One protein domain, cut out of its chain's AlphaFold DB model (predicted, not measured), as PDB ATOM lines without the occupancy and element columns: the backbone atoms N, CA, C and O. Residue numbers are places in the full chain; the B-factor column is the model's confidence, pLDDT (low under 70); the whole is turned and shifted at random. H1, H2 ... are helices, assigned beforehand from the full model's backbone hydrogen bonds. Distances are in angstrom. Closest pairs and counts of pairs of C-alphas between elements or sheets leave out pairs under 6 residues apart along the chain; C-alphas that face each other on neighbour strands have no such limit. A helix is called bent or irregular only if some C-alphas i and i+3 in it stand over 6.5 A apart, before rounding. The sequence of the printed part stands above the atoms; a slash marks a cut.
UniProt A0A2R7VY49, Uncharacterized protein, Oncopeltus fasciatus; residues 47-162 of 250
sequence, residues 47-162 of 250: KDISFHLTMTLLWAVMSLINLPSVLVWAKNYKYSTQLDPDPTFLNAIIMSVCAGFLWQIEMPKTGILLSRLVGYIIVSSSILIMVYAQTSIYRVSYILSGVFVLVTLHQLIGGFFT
ATOM      1  N   LYS A  47     171.662 127.766 134.937       69.75
ATOM      2  CA  LYS A  47     172.317 126.629 135.590       69.75
ATOM      3  C   LYS A  47     171.914 125.293 134.960       69.75
ATOM      4  O   LYS A  47     172.784 124.447 134.759       69.75
ATOM      5  N   ASP A  48     170.650 125.149 134.574       66.81
ATOM      6  CA  ASP A  48     170.108 123.891 134.058       66.81
ATOM      7  C   ASP A  48     170.648 123.625 132.654       66.81
ATOM      8  O   ASP A  48     171.228 122.574 132.372       66.81
ATOM      9  N   ILE A  49     170.584 124.640 131.789       73.88
ATOM     10  CA  ILE A  49     171.096 124.523 130.424       73.88
ATOM     11  C   ILE A  49     172.618 124.348 130.384       73.88
ATOM     12  O   ILE A  49     173.121 123.594 129.556       73.88
ATOM     13  N   SER A  50     173.358 124.969 131.308       79.50
ATOM     14  CA  SER A  50     174.821 124.842 131.374       79.50
ATOM     15  C   SER A  50     175.261 123.416 131.713       79.50
ATOM     16  O   SER A  50     176.231 122.913 131.142       79.50
ATOM     17  N   PHE A  51     174.541 122.731 132.604       77.50
ATOM     18  CA  PHE A  51     174.840 121.345 132.960       77.50
ATOM     19  C   PHE A  51     174.596 120.391 131.784       77.50
ATOM     20  O   PHE A  51     175.495 119.650 131.382       77.50
ATOM     21  N   HIS A  52     173.416 120.459 131.168       77.88
ATOM     22  CA  HIS A  52     173.100 119.600 130.026       77.88
ATOM     23  C   HIS A  52     173.993 119.906 128.816       77.88
ATOM     24  O   HIS A  52     174.440 118.985 128.130       77.88
ATOM     25  N   LEU A  53     174.336 121.176 128.576       81.25
ATOM     26  CA  LEU A  53     175.232 121.578 127.492       81.25
ATOM     27  C   LEU A  53     176.661 121.072 127.702       81.25
ATOM     28  O   LEU A  53     177.247 120.519 126.773       81.25
ATOM     29  N   THR A  54     177.221 121.209 128.906       82.50
ATOM     30  CA  THR A  54     178.574 120.701 129.203       82.50
ATOM     31  C   THR A  54     178.649 119.183 129.070       82.50
ATOM     32  O   THR A  54     179.597 118.661 128.481       82.50
ATOM     33  N   MET A  55     177.620 118.467 129.518       79.75
ATOM     34  CA  MET A  55     177.509 117.022 129.339       79.75
ATOM     35  C   MET A  55     177.369 116.618 127.862       79.75
ATOM     36  O   MET A  55     178.045 115.689 127.412       79.75
ATOM     37  N   THR A  56     176.546 117.335 127.092       82.94
ATOM     38  CA  THR A  56     176.383 117.121 125.642       82.94
ATOM     39  C   THR A  56     177.695 117.353 124.906       82.94
ATOM     40  O   THR A  56     178.080 116.552 124.057       82.94
ATOM     41  N   LEU A  57     178.415 118.422 125.254       85.00
ATOM     42  CA  LEU A  57     179.712 118.744 124.674       85.00
ATOM     43  C   LEU A  57     180.733 117.641 124.971       85.00
ATOM     44  O   LEU A  57     181.452 117.212 124.073       85.00
ATOM     45  N   LEU A  58     180.767 117.140 126.207       83.44
ATOM     46  CA  LEU A  58     181.683 116.073 126.605       83.44
ATOM     47  C   LEU A  58     181.391 114.761 125.855       83.44
ATOM     48  O   LEU A  58     182.315 114.088 125.393       83.44
ATOM     49  N   TRP A  59     180.111 114.432 125.656       85.88
ATOM     50  CA  TRP A  59     179.686 113.298 124.828       85.88
ATOM     51  C   TRP A  59     180.015 113.497 123.336       85.88
ATOM     52  O   TRP A  59     180.473 112.566 122.664       85.88
ATOM     53  N   ALA A  60     179.865 114.717 122.815       85.44
ATOM     54  CA  ALA A  60     180.216 115.056 121.438       85.44
ATOM     55  C   ALA A  60     181.727 114.934 121.184       85.44
ATOM     56  O   ALA A  60     182.134 114.349 120.181       85.44
ATOM     57  N   VAL A  61     182.571 115.406 122.110       84.81
ATOM     58  CA  VAL A  61     184.035 115.249 122.033       84.81
ATOM     59  C   VAL A  61     184.421 113.770 121.998       84.81
ATOM     60  O   VAL A  61     185.239 113.367 121.173       84.81
ATOM     61  N   MET A  62     183.796 112.935 122.831       82.50
ATOM     62  CA  MET A  62     184.031 111.491 122.797       82.50
ATOM     63  C   MET A  62     183.626 110.870 121.453       82.50
ATOM     64  O   MET A  62     184.339 110.026 120.910       82.50
ATOM     65  N   SER A  63     182.501 111.304 120.887       83.44
ATOM     66  CA  SER A  63     182.046 110.848 119.570       83.44
ATOM     67  C   SER A  63     183.025 111.252 118.462       83.44
ATOM     68  O   SER A  63     183.336 110.442 117.592       83.44
ATOM     69  N   LEU A  64     183.591 112.461 118.537       85.62
ATOM     70  CA  LEU A  64     184.621 112.936 117.611       85.62
ATOM     71  C   LEU A  64     185.914 112.117 117.699       85.62
ATOM     72  O   LEU A  64     186.502 111.804 116.667       85.62
ATOM     73  N   ILE A  65     186.334 111.715 118.902       83.88
ATOM     74  CA  ILE A  65     187.516 110.856 119.089       83.88
ATOM     75  C   ILE A  65     187.311 109.472 118.448       83.88
ATOM     76  O   ILE A  65     188.265 108.893 117.936       83.88
ATOM     77  N   ASN A  66     186.076 108.955 118.429       82.62
ATOM     78  CA  ASN A  66     185.740 107.661 117.813       82.62
ATOM     79  C   ASN A  66     185.380 107.753 116.317       82.62
ATOM     80  O   ASN A  66     185.271 106.728 115.641       82.62
ATOM     81  N   LEU A  67     185.236 108.964 115.775       84.81
ATOM     82  CA  LEU A  67     184.960 109.219 114.362       84.81
ATOM     83  C   LEU A  67     185.928 108.512 113.388       84.81
ATOM     84  O   LEU A  67     185.439 107.918 112.427       84.81
ATOM     85  N   PRO A  68     187.267 108.522 113.579       83.88
ATOM     86  CA  PRO A  68     188.181 107.842 112.659       83.88
ATOM     87  C   PRO A  68     187.922 106.333 112.559       83.88
ATOM     88  O   PRO A  68     187.960 105.801 111.452       83.88
ATOM     89  N   SER A  69     187.590 105.655 113.662       80.75
ATOM     90  CA  SER A  69     187.234 104.226 113.644       80.75
ATOM     91  C   SER A  69     185.978 103.974 112.810       80.75
ATOM     92  O   SER A  69     185.958 103.095 111.949       80.75
ATOM     93  N   VAL A  70     184.950 104.814 112.980       81.06
ATOM     94  CA  VAL A  70     183.707 104.729 112.196       81.06
ATOM     95  C   VAL A  70     183.959 105.017 110.714       81.06
ATOM     96  O   VAL A  70     183.386 104.353 109.853       81.06
ATOM     97  N   LEU A  71     184.840 105.968 110.391       85.31
ATOM     98  CA  LEU A  71     185.217 106.283 109.010       85.31
ATOM     99  C   LEU A  71     185.962 105.126 108.335       85.31
ATOM    100  O   LEU A  71     185.680 104.805 107.177       85.31
ATOM    101  N   VAL A  72     186.893 104.483 109.046       84.12
ATOM    102  CA  VAL A  72     187.615 103.302 108.547       84.12
ATOM    103  C   VAL A  72     186.644 102.150 108.302       84.12
ATOM    104  O   VAL A  72     186.680 101.547 107.227       84.12
ATOM    105  N   TRP A  73     185.726 101.900 109.238       85.44
ATOM    106  CA  TRP A  73     184.663 100.914 109.055       85.44
ATOM    107  C   TRP A  73     183.787 101.235 107.842       85.44
ATOM    108  O   TRP A  73     183.619 100.384 106.975       85.44
ATOM    109  N   ALA A  74     183.285 102.467 107.725       85.62
ATOM    110  CA  ALA A  74     182.406 102.872 106.630       85.62
ATOM    111  C   ALA A  74     183.075 102.699 105.258       85.62
ATOM    112  O   ALA A  74     182.436 102.270 104.296       85.62
ATOM    113  N   LYS A  75     184.383 102.972 105.167       86.62
ATOM    114  CA  LYS A  75     185.167 102.734 103.948       86.62
ATOM    115  C   LYS A  75     185.348 101.241 103.656       86.62
ATOM    116  O   LYS A  75     185.292 100.842 102.493       86.62
ATOM    117  N   ASN A  76     185.569 100.424 104.684       84.06
ATOM    118  CA  ASN A  76     185.792  98.983 104.545       84.06
ATOM    119  C   ASN A  76     184.496  98.148 104.527       84.06
ATOM    120  O   ASN A  76     184.543  96.942 104.285       84.06
ATOM    121  N   TYR A  77     183.339  98.788 104.707       83.38
ATOM    122  CA  TYR A  77     182.028  98.144 104.805       83.38
ATOM    123  C   TYR A  77     181.689  97.260 103.597       83.38
ATOM    124  O   TYR A  77     180.990  96.257 103.715       83.38
ATOM    125  N   LYS A  78     182.221  97.611 102.418       81.12
ATOM    126  CA  LYS A  78     182.044  96.843 101.180       81.12
ATOM    127  C   LYS A  78     182.764  95.484 101.197       81.12
ATOM    128  O   LYS A  78     182.353  94.589 100.464       81.12
ATOM    129  N   TYR A  79     183.835  95.340 101.976       81.19
ATOM    130  CA  TYR A  79     184.712  94.163 101.962       81.19
ATOM    131  C   TYR A  79     184.504  93.251 103.171       81.19
ATOM    132  O   TYR A  79     184.539  92.033 103.025       81.19
ATOM    133  N   SER A  80     184.246  93.826 104.344       78.62
ATOM    134  CA  SER A  80     183.840  93.091 105.538       78.62
ATOM    135  C   SER A  80     182.754  93.872 106.260       78.62
ATOM    136  O   SER A  80     182.936  95.036 106.612       78.62
ATOM    137  N   THR A  81     181.615  93.225 106.486       76.19
ATOM    138  CA  THR A  81     180.504  93.805 107.254       76.19
ATOM    139  C   THR A  81     180.777  93.753 108.758       76.19
ATOM    140  O   THR A  81     180.190  94.520 109.518       76.19
ATOM    141  N   GLN A  82     181.676  92.862 109.190       70.94
ATOM    142  CA  GLN A  82     182.100  92.752 110.579       70.94
ATOM    143  C   GLN A  82     183.341  93.615 110.795       70.94
ATOM    144  O   GLN A  82     184.341  93.478 110.086       70.94
ATOM    145  N   LEU A  83     183.230  94.533 111.750       64.62
ATOM    146  CA  LEU A  83     184.354  95.294 112.264       64.62
ATOM    147  C   LEU A  83     185.089  94.401 113.267       64.62
ATOM    148  O   LEU A  83     184.433  93.783 114.112       64.62
ATOM    149  N   ASP A  84     186.415  94.316 113.168       71.62
ATOM    150  CA  ASP A  84     187.218  93.691 114.221       71.62
ATOM    151  C   ASP A  84     186.871  94.342 115.569       71.62
ATOM    152  O   ASP A  84     186.512  95.524 115.591       71.62
ATOM    153  N   PRO A  85     186.897  93.597 116.690       69.12
ATOM    154  CA  PRO A  85     186.442  94.107 117.976       69.12
ATOM    155  C   PRO A  85     187.329  95.266 118.438       69.12
ATOM    156  O   PRO A  85     188.344  95.076 119.108       69.12
ATOM    157  N   ASP A  86     186.918  96.483 118.080       73.19
ATOM    158  CA  ASP A  86     187.582  97.702 118.491       73.19
ATOM    159  C   ASP A  86     187.397  97.864 120.006       73.19
ATOM    160  O   ASP A  86     186.264  97.936 120.502       73.19
ATOM    161  N   PRO A  87     188.487  97.966 120.779       74.75
ATOM    162  CA  PRO A  87     188.413  98.060 122.236       74.75
ATOM    163  C   PRO A  87     187.683  99.330 122.719       74.75
ATOM    164  O   PRO A  87     187.216  99.406 123.856       74.75
ATOM    165  N   THR A  88     187.550 100.340 121.859       77.12
ATOM    166  CA  THR A  88     186.828 101.589 122.129       77.12
ATOM    167  C   THR A  88     185.314 101.471 121.940       77.12
ATOM    168  O   THR A  88     184.576 102.248 122.550       77.12
ATOM    169  N   PHE A  89     184.829 100.482 121.182       77.88
ATOM    170  CA  PHE A  89     183.402 100.306 120.897       77.88
ATOM    171  C   PHE A  89     182.586 100.029 122.166       77.88
ATOM    172  O   PHE A  89     181.560 100.667 122.403       77.88
ATOM    173  N   LEU A  90     183.080  99.142 123.036       82.38
ATOM    174  CA  LEU A  90     182.430  98.847 124.317       82.38
ATOM    175  C   LEU A  90     182.351 100.086 125.217       82.38
ATOM    176  O   LEU A  90     181.309 100.349 125.815       82.38
ATOM    177  N   ASN A  91     183.418 100.887 125.265       83.88
ATOM    178  CA  ASN A  91     183.413 102.141 126.018       83.88
ATOM    179  C   ASN A  91     182.384 103.133 125.467       83.88
ATOM    180  O   ASN A  91     181.695 103.784 126.246       83.88
ATOM    181  N   ALA A  92     182.241 103.231 124.144       81.00
ATOM    182  CA  ALA A  92     181.253 104.108 123.522       81.00
ATOM    183  C   ALA A  92     179.809 103.697 123.867       81.00
ATOM    184  O   ALA A  92     178.975 104.565 124.135       81.00
ATOM    185  N   ILE A  93     179.518 102.393 123.933       83.62
ATOM    186  CA  ILE A  93     178.207 101.888 124.372       83.62
ATOM    187  C   ILE A  93     177.955 102.253 125.835       83.62
ATOM    188  O   ILE A  93     176.920 102.841 126.143       83.62
ATOM    189  N   ILE A  94     178.903 101.953 126.728       85.44
ATOM    190  CA  ILE A  94     178.781 102.248 128.166       85.44
ATOM    191  C   ILE A  94     178.545 103.747 128.388       85.44
ATOM    192  O   ILE A  94     177.640 104.135 129.129       85.44
ATOM    193  N   MET A  95     179.311 104.585 127.689       82.50
ATOM    194  CA  MET A  95     179.171 106.039 127.703       82.50
ATOM    195  C   MET A  95     177.801 106.498 127.221       82.50
ATOM    196  O   MET A  95     177.203 107.369 127.841       82.50
ATOM    197  N   SER A  96     177.289 105.913 126.140       84.06
ATOM    198  CA  SER A  96     175.984 106.281 125.580       84.06
ATOM    199  C   SER A  96     174.840 105.902 126.516       84.06
ATOM    200  O   SER A  96     173.906 106.679 126.689       84.06
ATOM    201  N   VAL A  97     174.936 104.746 127.178       84.88
ATOM    202  CA  VAL A  97     173.968 104.326 128.199       84.88
ATOM    203  C   VAL A  97     174.016 105.268 129.404       84.88
ATOM    204  O   VAL A  97     172.976 105.772 129.819       84.88
ATOM    205  N   CYS A  98     175.209 105.571 129.929       82.62
ATOM    206  CA  CYS A  98     175.374 106.528 131.027       82.62
ATOM    207  C   CYS A  98     174.859 107.923 130.659       82.62
ATOM    208  O   CYS A  98     174.157 108.546 131.450       82.62
ATOM    209  N   ALA A  99     175.154 108.399 129.448       81.50
ATOM    210  CA  ALA A  99     174.658 109.673 128.952       81.50
ATOM    211  C   ALA A  99     173.129 109.682 128.854       81.50
ATOM    212  O   ALA A  99     172.502 110.651 129.267       81.50
ATOM    213  N   GLY A 100     172.525 108.584 128.390       81.94
ATOM    214  CA  GLY A 100     171.076 108.412 128.389       81.94
ATOM    215  C   GLY A 100     170.478 108.512 129.793       81.94
ATOM    216  O   GLY A 100     169.493 109.214 129.977       81.94
ATOM    217  N   PHE A 101     171.095 107.879 130.795       80.12
ATOM    218  CA  PHE A 101     170.641 107.981 132.185       80.12
ATOM    219  C   PHE A 101     170.803 109.384 132.763       80.12
ATOM    220  O   PHE A 101     169.850 109.905 133.333       80.12
ATOM    221  N   LEU A 102     171.966 110.020 132.594       78.62
ATOM    222  CA  LEU A 102     172.174 111.397 133.052       78.62
ATOM    223  C   LEU A 102     171.185 112.367 132.404       78.62
ATOM    224  O   LEU A 102     170.761 113.313 133.055       78.62
ATOM    225  N   TRP A 103     170.814 112.138 131.142       77.94
ATOM    226  CA  TRP A 103     169.849 112.980 130.444       77.94
ATOM    227  C   TRP A 103     168.462 112.927 131.085       77.94
ATOM    228  O   TRP A 103     167.708 113.886 130.999       77.94
ATOM    229  N   GLN A 104     168.114 111.813 131.732       78.38
ATOM    230  CA  GLN A 104     166.823 111.654 132.403       78.38
ATOM    231  C   GLN A 104     166.806 112.234 133.822       78.38
ATOM    232  O   GLN A 104     165.730 112.372 134.399       78.38
ATOM    233  N   ILE A 105     167.966 112.540 134.409       72.00
ATOM    234  CA  ILE A 105     168.050 113.062 135.774       72.00
ATOM    235  C   ILE A 105     167.892 114.584 135.720       72.00
ATOM    236  O   ILE A 105     168.755 115.297 135.208       72.00
ATOM    237  N   GLU A 106     166.782 115.079 136.266       61.91
ATOM    238  CA  GLU A 106     166.544 116.509 136.448       61.91
ATOM    239  C   GLU A 106     167.435 117.027 137.593       61.91
ATOM    240  O   GLU A 106     167.285 116.631 138.747       61.91
ATOM    241  N   MET A 107     168.373 117.910 137.230       60.59
ATOM    242  CA  MET A 107     169.327 118.634 138.081       60.59
ATOM    243  C   MET A 107     170.399 117.789 138.805       60.59
ATOM    244  O   MET A 107     170.108 116.786 139.461       60.59
ATOM    245  N   PRO A 108     171.677 118.226 138.791       64.38
ATOM    246  CA  PRO A 108     172.677 117.648 139.672       64.38
ATOM    247  C   PRO A 108     172.340 118.012 141.123       64.38
ATOM    248  O   PRO A 108     172.361 119.182 141.508       64.38
ATOM    249  N   LYS A 109     172.054 117.009 141.956       64.25
ATOM    250  CA  LYS A 109     171.790 117.207 143.389       64.25
ATOM    251  C   LYS A 109     173.091 117.580 144.111       64.25
ATOM    252  O   LYS A 109     173.834 116.732 144.607       64.25
ATOM    253  N   THR A 110     173.401 118.873 144.155       55.72
ATOM    254  CA  THR A 110     174.535 119.434 144.904       55.72
ATOM    255  C   THR A 110     174.197 119.497 146.393       55.72
ATOM    256  O   THR A 110     173.710 120.503 146.891       55.72
ATOM    257  N   GLY A 111     174.427 118.400 147.113       56.41
ATOM    258  CA  GLY A 111     174.213 118.353 148.569       56.41
ATOM    259  C   GLY A 111     174.764 117.113 149.273       56.41
ATOM    260  O   GLY A 111     174.775 117.045 150.497       56.41
ATOM    261  N   ILE A 112     175.263 116.131 148.521       63.56
ATOM    262  CA  ILE A 112     175.772 114.881 149.088       63.56
ATOM    263  C   ILE A 112     177.220 115.095 149.549       63.56
ATOM    264  O   ILE A 112     178.014 115.717 148.838       63.56
ATOM    265  N   LEU A 113     177.596 114.537 150.708       62.31
ATOM    266  CA  LEU A 113     178.960 114.602 151.267       62.31
ATOM    267  C   LEU A 113     180.050 114.159 150.269       62.31
ATOM    268  O   LEU A 113     181.190 114.614 150.343       62.31
ATOM    269  N   LEU A 114     179.690 113.308 149.305       70.88
ATOM    270  CA  LEU A 114     180.591 112.770 148.288       70.88
ATOM    271  C   LEU A 114     180.898 113.751 147.140       70.88
ATOM    272  O   LEU A 114     181.861 113.542 146.406       70.88
ATOM    273  N   SER A 115     180.147 114.848 147.010       76.06
ATOM    274  CA  SER A 115     180.316 115.833 145.929       76.06
ATOM    275  C   SER A 115     181.718 116.454 145.891       76.06
ATOM    276  O   SER A 115     182.299 116.607 144.816       76.06
ATOM    277  N   ARG A 116     182.315 116.731 147.060       79.88
ATOM    278  CA  ARG A 116     183.700 117.227 147.159       79.88
ATOM    279  C   ARG A 116     184.713 116.212 146.636       79.88
ATOM    280  O   ARG A 116     185.621 116.586 145.899       79.88
ATOM    281  N   LEU A 117     184.541 114.934 146.978       81.75
ATOM    282  CA  LEU A 117     185.431 113.868 146.519       81.75
ATOM    283  C   LEU A 117     185.338 113.690 145.002       81.75
ATOM    284  O   LEU A 117     186.364 113.615 144.330       81.75
ATOM    285  N   VAL A 118     184.119 113.682 144.456       84.00
ATOM    286  CA  VAL A 118     183.893 113.601 143.008       84.00
ATOM    287  C   VAL A 118     184.543 114.779 142.284       84.00
ATOM    288  O   VAL A 118     185.195 114.568 141.268       84.00
ATOM    289  N   GLY A 119     184.467 115.990 142.843       83.00
ATOM    290  CA  GLY A 119     185.180 117.157 142.320       83.00
ATOM    291  C   GLY A 119     186.694 116.935 142.211       83.00
ATOM    292  O   GLY A 119     187.267 117.152 141.143       83.00
ATOM    293  N   TYR A 120     187.344 116.431 143.268       87.81
ATOM    294  CA  TYR A 120     188.780 116.120 143.229       87.81
ATOM    295  C   TYR A 120     189.126 115.032 142.207       87.81
ATOM    296  O   TYR A 120     190.135 115.148 141.511       87.81
ATOM    297  N   ILE A 121     188.286 114.000 142.082       88.12
ATOM    298  CA  ILE A 121     188.490 112.926 141.105       88.12
ATOM    299  C   ILE A 121     188.359 113.459 139.678       88.12
ATOM    300  O   ILE A 121     189.196 113.133 138.841       88.12
ATOM    301  N   ILE A 122     187.372 114.317 139.400       87.31
ATOM    302  CA  ILE A 122     187.205 114.936 138.081       87.31
ATOM    303  C   ILE A 122     188.430 115.791 137.747       87.31
ATOM    304  O   ILE A 122     189.020 115.609 136.686       87.31
ATOM    305  N   VAL A 123     188.884 116.654 138.659       88.75
ATOM    306  CA  VAL A 123     190.078 117.488 138.427       88.75
ATOM    307  C   VAL A 123     191.325 116.627 138.210       88.75
ATOM    308  O   VAL A 123     192.073 116.860 137.261       88.75
ATOM    309  N   SER A 124     191.526 115.592 139.028       89.31
ATOM    310  CA  SER A 124     192.629 114.640 138.854       89.31
ATOM    311  C   SER A 124     192.552 113.928 137.499       89.31
ATOM    312  O   SER A 124     193.550 113.847 136.782       89.31
ATOM    313  N   SER A 125     191.360 113.486 137.098       86.75
ATOM    314  CA  SER A 125     191.137 112.834 135.808       86.75
ATOM    315  C   SER A 125     191.405 113.765 134.627       86.75
ATOM    316  O   SER A 125     191.988 113.322 133.643       86.75
ATOM    317  N   SER A 126     191.091 115.060 134.737       88.12
ATOM    318  CA  SER A 126     191.402 116.058 133.708       88.12
ATOM    319  C   SER A 126     192.906 116.213 133.504       88.12
ATOM    320  O   SER A 126     193.368 116.270 132.366       88.12
ATOM    321  N   ILE A 127     193.686 116.209 134.591       90.56
ATOM    322  CA  ILE A 127     195.153 116.242 134.516       90.56
ATOM    323  C   ILE A 127     195.671 114.979 133.816       90.56
ATOM    324  O   ILE A 127     196.506 115.070 132.916       90.56
ATOM    325  N   LEU A 128     195.138 113.803 134.161       88.50
ATOM    326  CA  LEU A 128     195.508 112.547 133.504       88.50
ATOM    327  C   LEU A 128     195.149 112.553 132.014       88.50
ATOM    328  O   LEU A 128     195.971 112.160 131.190       88.50
ATOM    329  N   ILE A 129     193.958 113.030 131.652       89.06
ATOM    330  CA  ILE A 129     193.531 113.165 130.255       89.06
ATOM    331  C   ILE A 129     194.497 114.076 129.501       89.06
ATOM    332  O   ILE A 129     194.925 113.711 128.414       89.06
ATOM    333  N   MET A 130     194.894 115.212 130.074       89.19
ATOM    334  CA  MET A 130     195.814 116.153 129.430       89.19
ATOM    335  C   MET A 130     197.202 115.542 129.179       89.19
ATOM    336  O   MET A 130     197.770 115.737 128.106       89.19
ATOM    337  N   VAL A 131     197.714 114.739 130.116       89.75
ATOM    338  CA  VAL A 131     198.990 114.018 129.963       89.75
ATOM    339  C   VAL A 131     198.882 112.882 128.934       89.75
ATOM    340  O   VAL A 131     199.758 112.713 128.084       89.75
ATOM    341  N   TYR A 132     197.804 112.096 128.971       86.75
ATOM    342  CA  TYR A 132     197.630 110.942 128.080       86.75
ATOM    343  C   TYR A 132     197.127 111.302 126.681       86.75
ATOM    344  O   TYR A 132     197.376 110.545 125.743       86.75
ATOM    345  N   ALA A 133     196.480 112.454 126.503       83.31
ATOM    346  CA  ALA A 133     195.999 112.914 125.202       83.31
ATOM    347  C   ALA A 133     197.133 113.063 124.182       83.31
ATOM    348  O   ALA A 133     196.931 112.777 123.005       83.31
ATOM    349  N   GLN A 134     198.330 113.447 124.633       85.88
ATOM    350  CA  GLN A 134     199.499 113.608 123.766       85.88
ATOM    351  C   GLN A 134     200.149 112.275 123.382       85.88
ATOM    352  O   GLN A 134     200.706 112.146 122.296       85.88
ATOM    353  N   THR A 135     200.098 111.280 124.270       82.75
ATOM    354  CA  THR A 135     200.856 110.030 124.116       82.75
ATOM    355  C   THR A 135     200.020 108.889 123.553       82.75
ATOM    356  O   THR A 135     200.539 108.031 122.841       82.75
ATOM    357  N   SER A 136     198.732 108.810 123.893       81.38
ATOM    358  CA  SER A 136     197.879 107.669 123.557       81.38
ATOM    359  C   SER A 136     196.396 108.018 123.677       81.38
ATOM    360  O   SER A 136     195.769 107.790 124.714       81.38
ATOM    361  N   ILE A 137     195.806 108.487 122.574       80.75
ATOM    362  CA  ILE A 137     194.386 108.874 122.519       80.75
ATOM    363  C   ILE A 137     193.436 107.718 122.888       80.75
ATOM    364  O   ILE A 137     192.394 107.942 123.494       80.75
ATOM    365  N   TYR A 138     193.836 106.465 122.630       78.81
ATOM    366  CA  TYR A 138     193.044 105.279 122.973       78.81
ATOM    367  C   TYR A 138     192.871 105.084 124.488       78.81
ATOM    368  O   TYR A 138     191.867 104.525 124.922       78.81
ATOM    369  N   ARG A 139     193.823 105.546 125.312       82.19
ATOM    370  CA  ARG A 139     193.735 105.447 126.782       82.19
ATOM    371  C   ARG A 139     192.792 106.490 127.364       82.19
ATOM    372  O   ARG A 139     192.127 106.221 128.360       82.19
ATOM    373  N   VAL A 140     192.698 107.650 126.714       82.50
ATOM    374  CA  VAL A 140     191.812 108.746 127.122       82.50
ATOM    375  C   VAL A 140     190.358 108.287 127.148       82.50
ATOM    376  O   VAL A 140     189.649 108.575 128.107       82.50
ATOM    377  N   SER A 141     189.938 107.492 126.163       83.62
ATOM    378  CA  SER A 141     188.591 106.918 126.090       83.62
ATOM    379  C   SER A 141     188.203 106.095 127.326       83.62
ATOM    380  O   SER A 141     187.057 106.165 127.765       83.62
ATOM    381  N   TYR A 142     189.147 105.360 127.925       86.19
ATOM    382  CA  TYR A 142     188.898 104.588 129.148       86.19
ATOM    383  C   TYR A 142     188.770 105.480 130.382       86.19
ATOM    384  O   TYR A 142     187.878 105.271 131.202       86.19
ATOM    385  N   ILE A 143     189.639 106.487 130.503       85.44
ATOM    386  CA  ILE A 143     189.596 107.440 131.620       85.44
ATOM    387  C   ILE A 143     188.279 108.219 131.570       85.44
ATOM    388  O   ILE A 143     187.586 108.325 132.578       85.44
ATOM    389  N   LEU A 144     187.897 108.695 130.383       83.62
ATOM    390  CA  LEU A 144     186.667 109.452 130.177       83.62
ATOM    391  C   LEU A 144     185.419 108.608 130.476       83.62
ATOM    392  O   LEU A 144     184.508 109.093 131.143       83.62
ATOM    393  N   SER A 145     185.422 107.335 130.061       85.94
ATOM    394  CA  SER A 145     184.388 106.353 130.412       85.94
ATOM    395  C   SER A 145     184.244 106.186 131.924       85.94
ATOM    396  O   SER A 145     183.146 106.314 132.466       85.94
ATOM    397  N   GLY A 146     185.364 106.011 132.631       86.19
ATOM    398  CA  GLY A 146     185.370 105.906 134.090       86.19
ATOM    399  C   GLY A 146     184.803 107.146 134.782       86.19
ATOM    400  O   GLY A 146     183.993 107.016 135.698       86.19
ATOM    401  N   VAL A 147     185.169 108.345 134.321       86.31
ATOM    402  CA  VAL A 147     184.644 109.610 134.864       86.31
ATOM    403  C   VAL A 147     183.135 109.707 134.664       86.31
ATOM    404  O   VAL A 147     182.418 110.051 135.598       86.31
ATOM    405  N   PHE A 148     182.632 109.355 133.482       84.81
ATOM    406  CA  PHE A 148     181.198 109.384 133.195       84.81
ATOM    407  C   PHE A 148     180.418 108.392 134.052       84.81
ATOM    408  O   PHE A 148     179.394 108.759 134.624       84.81
ATOM    409  N   VAL A 149     180.912 107.159 134.199       86.75
ATOM    410  CA  VAL A 149     180.309 106.155 135.089       86.75
ATOM    411  C   VAL A 149     180.300 106.656 136.529       86.75
ATOM    412  O   VAL A 149     179.287 106.537 137.212       86.75
ATOM    413  N   LEU A 150     181.392 107.267 136.988       86.38
ATOM    414  CA  LEU A 150     181.507 107.801 138.341       86.38
ATOM    415  C   LEU A 150     180.538 108.961 138.586       86.38
ATOM    416  O   LEU A 150     179.868 108.986 139.619       86.38
ATOM    417  N   VAL A 151     180.410 109.886 137.633       83.31
ATOM    418  CA  VAL A 151     179.420 110.969 137.693       83.31
ATOM    419  C   VAL A 151     178.005 110.392 137.681       83.31
ATOM    420  O   VAL A 151     177.192 110.787 138.506       83.31
ATOM    421  N   THR A 152     177.721 109.414 136.822       84.00
ATOM    422  CA  THR A 152     176.413 108.736 136.753       84.00
ATOM    423  C   THR A 152     176.061 108.061 138.059       84.00
ATOM    424  O   THR A 152     174.967 108.259 138.574       84.00
ATOM    425  N   LEU A 153     177.000 107.321 138.636       83.12
ATOM    426  CA  LEU A 153     176.806 106.648 139.905       83.12
ATOM    427  C   LEU A 153     176.584 107.661 141.032       83.12
ATOM    428  O   LEU A 153     175.670 107.488 141.832       83.12
ATOM    429  N   HIS A 154     177.355 108.752 141.059       82.88
ATOM    430  CA  HIS A 154     177.164 109.835 142.021       82.88
ATOM    431  C   HIS A 154     175.773 110.475 141.899       82.88
ATOM    432  O   HIS A 154     175.096 110.654 142.911       82.88
ATOM    433  N   GLN A 155     175.325 110.784 140.678       80.12
ATOM    434  CA  GLN A 155     173.993 111.351 140.450       80.12
ATOM    435  C   GLN A 155     172.878 110.350 140.773       80.12
ATOM    436  O   GLN A 155     171.855 110.744 141.321       80.12
ATOM    437  N   LEU A 156     173.082 109.056 140.521       77.44
ATOM    438  CA  LEU A 156     172.111 108.008 140.836       77.44
ATOM    439  C   LEU A 156     171.983 107.795 142.349       77.44
ATOM    440  O   LEU A 156     170.872 107.691 142.852       77.44
ATOM    441  N   ILE A 157     173.098 107.816 143.086       76.50
ATOM    442  CA  ILE A 157     173.107 107.768 144.557       76.50
ATOM    443  C   ILE A 157     172.418 109.006 145.133       76.50
ATOM    444  O   ILE A 157     171.587 108.871 146.025       76.50
ATOM    445  N   GLY A 158     172.697 110.196 144.598       69.94
ATOM    446  CA  GLY A 158     171.977 111.418 144.966       69.94
ATOM    447  C   GLY A 158     170.481 111.351 144.659       69.94
ATOM    448  O   GLY A 158     169.651 111.795 145.447       69.94
ATOM    449  N   GLY A 159     170.126 110.750 143.525       65.38
ATOM    450  CA  GLY A 159     168.753 110.466 143.129       65.38
ATOM    451  C   GLY A 159     168.032 109.561 144.126       65.38
ATOM    452  O   GLY A 159     166.907 109.869 144.502       65.38
ATOM    453  N   PHE A 160     168.701 108.496 144.573       62.69
ATOM    454  CA  PHE A 160     168.133 107.429 145.403       62.69
ATOM    455  C   PHE A 160     168.105 107.743 146.908       62.69
ATOM    456  O   PHE A 160     167.235 107.242 147.613       62.69
ATOM    457  N   PHE A 161     169.056 108.540 147.415       59.56
ATOM    458  CA  PHE A 161     169.202 108.835 148.851       59.56
ATOM    459  C   PHE A 161     168.585 110.158 149.308       59.56
ATOM    460  O   PHE A 161     168.603 110.435 150.505       59.56
ATOM    461  N   THR A 162     168.037 110.971 148.406       52.25
ATOM    462  CA  THR A 162     167.201 112.111 148.797       52.25
ATOM    463  C   THR A 162     165.747 111.642 148.822       52.25
ATOM    464  O   THR A 162     165.136 111.599 147.750       52.25
TER     465      THR A 162
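This is residues 47 to 162 of the 250 residues of an uncharacterized protein of Oncopeltus fasciatus (UniProt A0A2R7VY49). An elongated, loosely built helical bundle has H1a, H2 and H4 side by side, and H3 folds back along H4 as the other leg of a hairpin, on the side away from H2. At one end the short arm H1b turns off from H1a, and residues 75 to 80 stick out there as a tip. The printed part has 116 residues, with four named helices in the order H1, H2, H3, H4 and no named strand; the class is all helix. With a radius of gyration of the C-alphas of 16.2 A the whole is only just loose, close to compact, and it spans 53 by 30 by 23 A.

Find C-alpha 47 at (172.317, 126.629, 135.590), where H1 begins; it holds residues 47 to 76 and by its hydrogen bonds was assigned as one helix. It is bent: C-alphas 65 and 68 are 7.1 A apart, with arm H1a at residues 47 to 65, 27.4 A long, and arm H1b at residues 68 to 76, 12.2 A long. Next read H2, residues 87 to 104, which spans 27.5 A and is neither bent nor irregular, but only just: C-alphas 87 and 90 are 6.4 A apart. Then come to C-alpha 115 at (180.316, 115.833, 145.929), where H3 begins; it runs 30.5 A to residue 135, and is also only just neither bent nor irregular, with C-alphas 131 and 134 6.2 A apart. H4, residues 137 to 161, runs 36.4 A and ends at C-alpha 161 at (169.202, 108.835, 148.851).

Begin with the bundle of H1a, H2 and H4, three helices set at shallow tilts to one another. H1a and H2 touch at a shallow tilt of 14 degrees, opposite ways; their closest C-alphas are those of His 52 and Trp 103, 7.4 A apart. H2 and H4 touch at a shallow tilt of 29 degrees, the same way, closest at C-alphas Met 95 and Ser 145, 5.9 A. H1a and H4 are close but not clearly touching, with C-alphas Met 62 and Ser 141 closest at 7.2 A. H3 and H4 form a helical hairpin: they touch at a shallow tilt of 11 degrees, opposite ways, closest at C-alphas Ile 129 and Val 140, 5.7 A. H1b stands at a steep tilt of 47 degrees to H1a and touches no helix; H3 is apart from H1a and from H2. In H1a and H1b every O i to N i+4 pair is within hydrogen-bond range; in H2 13 of 14 are, in H3 15 of 17 and in H4 19 of 21.

Look at C-alphas 79 and 113 for the two farthest apart, 53.7 A. The printed part has no cut. The link from H3 to H4 is tight, those from H1 to H2 and from H2 to H3 are short, and no link is long. The mean pLDDT of the printed part is 79.7; it is under 70 at residues 47 to 48, 83, 85, 106 to 113 and 158 to 162.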